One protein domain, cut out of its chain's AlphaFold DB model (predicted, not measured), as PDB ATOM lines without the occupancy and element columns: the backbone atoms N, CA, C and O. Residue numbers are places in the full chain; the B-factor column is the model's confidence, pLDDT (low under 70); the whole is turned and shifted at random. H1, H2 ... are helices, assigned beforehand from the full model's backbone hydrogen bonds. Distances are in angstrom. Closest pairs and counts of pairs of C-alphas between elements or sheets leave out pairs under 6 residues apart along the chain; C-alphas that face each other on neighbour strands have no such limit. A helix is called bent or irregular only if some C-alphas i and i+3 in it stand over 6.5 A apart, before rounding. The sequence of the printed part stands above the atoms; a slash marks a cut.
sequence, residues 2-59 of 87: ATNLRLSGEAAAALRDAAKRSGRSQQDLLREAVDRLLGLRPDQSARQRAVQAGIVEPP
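What this domain is: This is residues 2 to 59 of the 87 residues of the protein "Ribbon-helix-helix protein, CopG family" of Geodermatophilaceae bacterium (UniProt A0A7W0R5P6). Two helices meet at nearly a right angle, and a third, short helix lies by itself at the far end of an elongated, loose model. The longest helix, H1, is at one end; H2 begins beside its residues 15 to 19 and runs away from it toward the end where H3 lies, with a link of eight residues in between. The printed part has 58 residues with three named helices, in the order H1, H2, H3 along the chain, and no named strand; the class is all helix. The whole is loose, with a radius of gyration of the C-alphas of 13.6 A, and spans 34 by 22 by 21 A.

Where its parts are: Find C-alpha 9 at (210.670, 177.180, 190.641); from there H1, residues 9 to 22, runs 20.1 A from first to last C-alpha, ending at C-alpha 22. Look next at C-alpha 26 at (206.720, 187.942, 181.662), where H2, residues 26 to 37, begins; it is 16.4 A long from first to last C-alpha. H3, residues 46 to 52, is 10.2 A long and ends at C-alpha 52, which you find at (205.346, 200.884, 200.117). None of the three helices is bent or irregular.

How they stand to each other: Start from H1 and look at its residues 15 to 19, which alone touch H2; of H2, residues 26 to 29 alone touch H1. The closest C-alphas of the two helices are those of Ala 19 and Gln 26, 5.5 A apart, and 6 pairs of C-alphas are within 8 A. The lines of H1 and H2 stand at 80 degrees, about perpendicular, and their centres are 12.9 A apart. Going on to H3, you find that it touches no helix: it is apart from H1 and also apart from H2, the helix before it in the chain. Along the backbones of H1, H2 and H3, every pair of O i and N i+4 is within hydrogen-bond range.

The domain as a whole: The two C-alphas farthest apart are those of Ala 2 and Val 56, 37.4 A from each other, while the first and last printed C-alphas, Ala 2 and Pro 59, are 35.2 A apart. The printed part runs from residue 2 to residue 59 with no cut. The link from H1 to H2 is tight, with three residues, the link from H2 to H3 is short, and there is no long link. The mean pLDDT of the printed part is 87.6; look at residues 42 to 44, between H2 and H3, for the three that are under 70.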
ATOM      1  N   ALA A   2     218.931 189.958 175.520       71.81
ATOM      2  CA  ALA A   2     218.354 188.832 176.251       71.81
ATOM      3  C   ALA A   2     219.173 188.573 177.522       71.81
ATOM      4  O   ALA A   2     220.389 188.421 177.445       71.81
ATOM      5  N   THR A   3     218.503 188.517 178.674       78.69
ATOM      6  CA  THR A   3     219.119 188.186 179.966       78.69
ATOM      7  C   THR A   3     218.640 186.803 180.379       78.69
ATOM      8  O   THR A   3     217.436 186.573 180.483       78.69
ATOM      9  N   ASN A   4     219.565 185.869 180.607       86.06
ATOM     10  CA  ASN A   4     219.221 184.544 181.116       86.06
ATOM     11  C   ASN A   4     219.143 184.598 182.649       86.06
ATOM     12  O   ASN A   4     220.164 184.620 183.333       86.06
ATOM     13  N   LEU A   5     217.922 184.691 183.177       86.44
ATOM     14  CA  LEU A   5     217.650 184.721 184.612       86.44
ATOM     15  C   LEU A   5     217.443 183.304 185.147       86.44
ATOM     16  O   LEU A   5     216.556 182.578 184.701       86.44
ATOM     17  N   ARG A   6     218.222 182.939 186.167       93.38
ATOM     18  CA  ARG A   6     217.992 181.728 186.960       93.38
ATOM     19  C   ARG A   6     217.006 182.038 188.079       93.38
ATOM     20  O   ARG A   6     217.387 182.584 189.108       93.38
ATOM     21  N   LEU A   7     215.738 181.709 187.856       91.94
ATOM     22  CA  LEU A   7     214.675 181.849 188.851       91.94
ATOM     23  C   LEU A   7     214.503 180.547 189.640       91.94
ATOM     24  O   LEU A   7     214.682 179.458 189.090       91.94
ATOM     25  N   SER A   8     214.103 180.655 190.910       96.00
ATOM     26  CA  SER A   8     213.566 179.501 191.637       96.00
ATOM     27  C   SER A   8     212.272 179.013 190.969       96.00
ATOM     28  O   SER A   8     211.592 179.770 190.267       96.00
ATOM     29  N   GLY A   9     211.908 177.745 191.193       95.81
ATOM     30  CA  GLY A   9     210.670 177.180 190.641       95.81
ATOM     31  C   GLY A   9     209.420 177.951 191.080       95.81
ATOM     32  O   GLY A   9     208.536 178.212 190.263       95.81
ATOM     33  N   GLU A  10     209.393 178.386 192.342       96.62
ATOM     34  CA  GLU A  10     208.332 179.219 192.913       96.62
ATOM     35  C   GLU A  10     208.252 180.593 192.236       96.62
ATOM     36  O   GLU A  10     207.183 180.993 191.777       96.62
ATOM     37  N   ALA A  11     209.385 181.288 192.076       94.81
ATOM     38  CA  ALA A  11     209.416 182.595 191.425       94.81
ATOM     39  C   ALA A  11     208.970 182.516 189.955       94.81
ATOM     40  O   ALA A  11     208.247 183.388 189.472       94.81
ATOM     41  N   ALA A  12     209.344 181.447 189.246       95.50
ATOM     42  CA  ALA A  12     208.893 181.213 187.878       95.50
ATOM     43  C   ALA A  12     207.378 180.943 187.796       95.50
ATOM     44  O   ALA A  12     206.721 181.394 186.855       95.50
ATOM     45  N   ALA A  13     206.808 180.220 188.767       96.75
ATOM     46  CA  ALA A  13     205.364 180.006 188.855       96.75
ATOM     47  C   ALA A  13     204.621 181.321 189.137       96.75
ATOM     48  O   ALA A  13     203.747 181.703 188.358       96.75
ATOM     49  N   ALA A  14     205.053 182.067 190.154       96.25
ATOM     50  CA  ALA A  14     204.481 183.363 190.505       96.25
ATOM     51  C   ALA A  14     204.531 184.364 189.334       96.25
ATOM     52  O   ALA A  14     203.548 185.060 189.071       96.25
ATOM     53  N   LEU A  15     205.638 184.409 188.582       95.56
ATOM     54  CA  LEU A  15     205.775 185.277 187.410       95.56
ATOM     55  C   LEU A  15     204.814 184.881 186.278       95.56
ATOM     56  O   LEU A  15     204.212 185.755 185.648       95.56
ATOM     57  N   ARG A  16     204.630 183.578 186.027       95.94
ATOM     58  CA  ARG A  16     203.645 183.081 185.051       95.94
ATOM     59  C   ARG A  16     202.224 183.476 185.432       95.94
ATOM     60  O   ARG A  16     201.467 183.915 184.567       95.94
ATOM     61  N   ASP A  17     201.866 183.354 186.702       96.69
ATOM     62  CA  ASP A  17     200.520 183.690 187.166       96.69
ATOM     63  C   ASP A  17     200.284 185.203 187.179       96.69
ATOM     64  O   ASP A  17     199.204 185.669 186.815       96.69
ATOM     65  N   ALA A  18     201.302 186.000 187.511       91.94
ATOM     66  CA  ALA A  18     201.248 187.452 187.366       91.94
ATOM     67  C   ALA A  18     201.052 187.881 185.899       91.94
ATOM     68  O   ALA A  18     200.242 188.770 185.626       91.94
ATOM     69  N   ALA A  19     201.729 187.226 184.950       94.81
ATOM     70  CA  ALA A  19     201.555 187.474 183.517       94.81
ATOM     71  C   ALA A  19     200.124 187.160 183.052       94.81
ATOM     72  O   ALA A  19     199.492 187.993 182.407       94.81
ATOM     73  N   LYS A  20     199.570 186.011 183.462       94.56
ATOM     74  CA  LYS A  20     198.174 185.643 183.162       94.56
ATOM     75  C   LYS A  20     197.173 186.649 183.729       94.56
ATOM     76  O   LYS A  20     196.285 187.082 183.007       94.56
ATOM     77  N   ARG A  21     197.326 187.039 185.001       92.88
ATOM     78  CA  ARG A  21     196.408 187.983 185.667       92.88
ATOM     79  C   ARG A  21     196.441 189.380 185.058       92.88
ATOM     80  O   ARG A  21     195.413 190.038 185.002       92.88
ATOM     81  N   SER A  22     197.618 189.841 184.642       87.38
ATOM     82  CA  SER A  22     197.795 191.192 184.095       87.38
ATOM     83  C   SER A  22     197.607 191.279 182.578       87.38
ATOM     84  O   SER A  22     197.540 192.386 182.052       87.38
ATOM     85  N   GLY A  23     197.572 190.146 181.866       94.00
ATOM     86  CA  GLY A  23     197.583 190.105 180.399       94.00
ATOM     87  C   GLY A  23     198.905 190.566 179.771       94.00
ATOM     88  O   GLY A  23     198.970 190.783 178.564       94.00
ATOM     89  N   ARG A  24     199.964 190.742 180.571       94.31
ATOM     90  CA  ARG A  24     201.271 191.257 180.131       94.31
ATOM     91  C   ARG A  24     202.279 190.132 179.950       94.31
ATOM     92  O   ARG A  24     202.175 189.082 180.584       94.31
ATOM     93  N   SER A  25     203.304 190.359 179.128       95.50
ATOM     94  CA  SER A  25     204.383 189.382 178.982       95.50
ATOM     95  C   SER A  25     205.239 189.309 180.254       95.50
ATOM     96  O   SER A  25     205.437 190.299 180.963       95.50
ATOM     97  N   GLN A  26     205.803 188.132 180.530       94.50
ATOM     98  CA  GLN A  26     206.720 187.942 181.662       94.50
ATOM     99  C   GLN A  26     207.944 188.866 181.567       94.50
ATOM    100  O   GLN A  26     208.425 189.357 182.584       94.50
ATOM    101  N   GLN A  27     208.428 189.132 180.348       93.31
ATOM    102  CA  GLN A  27     209.547 190.048 180.129       93.31
ATOM    103  C   GLN A  27     209.180 191.494 180.467       93.31
ATOM    104  O   GLN A  27     210.018 192.202 181.014       93.31
ATOM    105  N   ASP A  28     207.950 191.929 180.192       92.75
ATOM    106  CA  ASP A  28     207.514 193.287 180.530       92.75
ATOM    107  C   ASP A  28     207.379 193.480 182.036       92.75
ATOM    108  O   ASP A  28     207.732 194.538 182.551       92.75
ATOM    109  N   LEU A  29     206.906 192.452 182.746       93.38
ATOM    110  CA  LEU A  29     206.846 192.458 184.208       93.38
ATOM    111  C   LEU A  29     208.245 192.495 184.828       93.38
ATOM    112  O   LEU A  29     208.490 193.286 185.736       93.38
ATOM    113  N   LEU A  30     209.170 191.678 184.315       93.19
ATOM    114  CA  LEU A  30     210.565 191.686 184.758       93.19
ATOM    115  C   LEU A  30     211.239 193.028 184.473       93.19
ATOM    116  O   LEU A  30     211.913 193.561 185.349       93.19
ATOM    117  N   ARG A  31     211.034 193.591 183.277       91.12
ATOM    118  CA  ARG A  31     211.584 194.896 182.901       91.12
ATOM    119  C   ARG A  31     211.075 195.985 183.832       91.12
ATOM    120  O   ARG A  31     211.878 196.689 184.422       91.12
ATOM    121  N   GLU A  32     209.765 196.054 184.060       90.44
ATOM    122  CA  GLU A  32     209.193 197.025 184.992       90.44
ATOM    123  C   GLU A  32     209.725 196.862 186.419       90.44
ATOM    124  O   GLU A  32     210.015 197.860 187.077       90.44
ATOM    125  N   ALA A  33     209.830 195.626 186.911       90.25
ATOM    126  CA  ALA A  33     210.344 195.361 188.249       90.25
ATOM    127  C   ALA A  33     211.803 195.820 188.388       90.25
ATOM    128  O   ALA A  33     212.142 196.467 189.377       90.25
ATOM    129  N   VAL A  34     212.641 195.534 187.386       91.00
ATOM    130  CA  VAL A  34     214.044 195.966 187.344       91.00
ATOM    131  C   VAL A  34     214.143 197.484 187.233       91.00
ATOM    132  O   VAL A  34     214.855 198.093 188.024       91.00
ATOM    133  N   ASP A  35     213.390 198.112 186.329       90.31
ATOM    134  CA  ASP A  35     213.414 199.566 186.163       90.31
ATOM    135  C   ASP A  35     212.951 200.280 187.440       90.31
ATOM    136  O   ASP A  35     213.516 201.302 187.825       90.31
ATOM    137  N   ARG A  36     211.949 199.728 188.139       84.38
ATOM    138  CA  ARG A  36     211.497 200.241 189.439       84.38
ATOM    139  C   ARG A  36     212.569 200.073 190.514       84.38
ATOM    140  O   ARG A  36     212.795 201.012 191.270       84.38
ATOM    141  N   LEU A  37     213.205 198.903 190.589       85.81
ATOM    142  CA  LEU A  37     214.260 198.617 191.565       85.81
ATOM    143  C   LEU A  37     215.480 199.527 191.367       85.81
ATOM    144  O   LEU A  37     216.052 200.004 192.339       85.81
ATOM    145  N   LEU A  38     215.853 199.783 190.113       87.62
ATOM    146  CA  LEU A  38     216.988 200.628 189.742       87.62
ATOM    147  C   LEU A  38     216.643 202.127 189.704       87.62
ATOM    148  O   LEU A  38     217.506 202.938 189.383       87.62
ATOM    149  N   GLY A  39     215.396 202.509 190.003       81.69
ATOM    150  CA  GLY A  39     214.957 203.908 189.978       81.69
ATOM    151  C   GLY A  39     214.958 204.543 188.581       81.69
ATOM    152  O   GLY A  39     215.003 205.762 188.465       81.69
ATOM    153  N   LEU A  40     214.906 203.733 187.520       81.94
ATOM    154  CA  LEU A  40     214.938 204.182 186.123       81.94
ATOM    155  C   LEU A  40     213.575 204.684 185.624       81.94
ATOM    156  O   LEU A  40     213.501 205.309 184.568       81.94
ATOM    157  N   ARG A  41     212.493 204.430 186.373       72.31
ATOM    158  CA  ARG A  41     211.170 205.010 186.103       72.31
ATOM    159  C   ARG A  41     210.983 206.311 186.891       72.31
ATOM    160  O   ARG A  41     210.953 206.259 188.125       72.31
ATOM    161  N   PRO A  42     210.835 207.461 186.216       62.41
ATOM    162  CA  PRO A  42     210.692 208.754 186.868       62.41
ATOM    163  C   PRO A  42     209.245 208.996 187.319       62.41
ATOM    164  O   PRO A  42     208.625 209.938 186.854       62.41
ATOM    165  N   ASP A  43     208.677 208.156 188.187       60.72
ATOM    166  CA  ASP A  43     207.289 208.325 188.658       60.72
ATOM    167  C   ASP A  43     206.854 207.275 189.695       60.72
ATOM    168  O   ASP A  43     205.776 206.690 189.600       60.72
ATOM    169  N   GLN A  44     207.614 207.071 190.776       61.41
ATOM    170  CA  GLN A  44     206.881 206.761 192.007       61.41
ATOM    171  C   GLN A  44     206.209 208.053 192.457       61.41
ATOM    172  O   GLN A  44     206.868 208.983 192.935       61.41
ATOM    173  N   SER A  45     204.890 208.121 192.292       75.19
ATOM    174  CA  SER A  45     204.100 209.159 192.948       75.19
ATOM    175  C   SER A  45     204.420 209.155 194.450       75.19
ATOM    176  O   SER A  45     204.713 208.105 195.031       75.19
ATOM    177  N   ALA A  46     204.376 210.316 195.111       79.44
ATOM    178  CA  ALA A  46     204.592 210.385 196.563       79.44
ATOM    179  C   ALA A  46     203.679 209.403 197.321       79.44
ATOM    180  O   ALA A  46     204.103 208.764 198.283       79.44
ATOM    181  N   ARG A  47     202.463 209.202 196.798       78.94
ATOM    182  CA  ARG A  47     201.504 208.207 197.270       78.94
ATOM    183  C   ARG A  47     202.036 206.772 197.196       78.94
ATOM    184  O   ARG A  47     201.936 206.055 198.181       78.94
ATOM    185  N   GLN A  48     202.615 206.342 196.073       80.56
ATOM    186  CA  GLN A  48     203.185 204.990 195.950       80.56
ATOM    187  C   GLN A  48     204.311 204.734 196.950       80.56
ATOM    188  O   GLN A  48     204.364 203.647 197.522       80.56
ATOM    189  N   ARG A  49     205.161 205.737 197.213       82.56
ATOM    190  CA  ARG A  49     206.199 205.625 198.249       82.56
ATOM    191  C   ARG A  49     205.592 205.451 199.638       82.56
ATOM    192  O   ARG A  49     206.047 204.602 200.394       82.56
ATOM    193  N   ALA A  50     204.552 206.220 199.955       84.62
ATOM    194  CA  ALA A  50     203.867 206.128 201.239       84.62
ATOM    195  C   ALA A  50     203.188 204.758 201.443       84.62
ATOM    196  O   ALA A  50     203.267 204.206 202.537       84.62
ATOM    197  N   VAL A  51     202.602 204.180 200.386       87.69
ATOM    198  CA  VAL A  51     202.030 202.821 200.427       87.69
ATOM    199  C   VAL A  51     203.115 201.767 200.660       87.69
ATOM    200  O   VAL A  51     202.960 200.905 201.518       87.69
ATOM    201  N   GLN A  52     204.240 201.838 199.941       80.38
ATOM    202  CA  GLN A  52     205.346 200.884 200.117       80.38
ATOM    203  C   GLN A  52     205.993 200.966 201.503       80.38
ATOM    204  O   GLN A  52     206.413 199.945 202.038       80.38
ATOM    205  N   ALA A  53     206.060 202.162 202.089       85.88
ATOM    206  CA  ALA A  53     206.567 202.379 203.440       85.88
ATOM    207  C   ALA A  53     205.568 201.981 204.546       85.88
ATOM    208  O   ALA A  53     205.903 202.091 205.721       85.88
ATOM    209  N   GLY A  54     204.344 201.560 204.194       88.50
ATOM    210  CA  GLY A  54     203.290 201.231 205.158       88.50
ATOM    211  C   GLY A  54     202.721 202.444 205.905       88.50
ATOM    212  O   GLY A  54     202.093 202.275 206.942       88.50
ATOM    213  N   ILE A  55     202.947 203.664 205.402       93.31
ATOM    214  CA  ILE A  55     202.451 204.911 206.013       93.31
ATOM    215  C   ILE A  55     200.960 205.096 205.718       93.31
ATOM    216  O   ILE A  55     200.217 205.612 206.547       93.31
ATOM    217  N   VAL A  56     200.529 204.699 204.521       90.94
ATOM    218  CA  VAL A  56     199.128 204.745 204.098       90.94
ATOM    219  C   VAL A  56     198.747 203.434 203.434       90.94
ATOM    220  O   VAL A  56     199.589 202.759 202.839       90.94
ATOM    221  N   GLU A  57     197.467 203.097 203.485       89.94
ATOM    222  CA  GLU A  57     196.955 201.923 202.792       89.94
ATOM    223  C   GLU A  57     196.849 202.152 201.271       89.94
ATOM    224  O   GLU A  57     196.736 203.294 200.797       89.94
ATOM    225  N   PRO A  58     196.904 201.074 200.468       87.31
ATOM    226  CA  PRO A  58     196.620 201.147 199.041       87.31
ATOM    227  C   PRO A  58     195.225 201.732 198.752       87.31
ATOM    228  O   PRO A  58     194.319 201.587 199.567       87.31
ATOM    229  N   PRO A  59     195.009 202.356 197.577       85.12
ATOM    230  CA  PRO A  59     193.661 202.715 197.135       85.12
ATOM    231  C   PRO A  59     192.712 201.512 197.175       85.12
ATOM    232  O   PRO A  59     193.005 200.490 196.552       85.12
TER     233      PRO A  59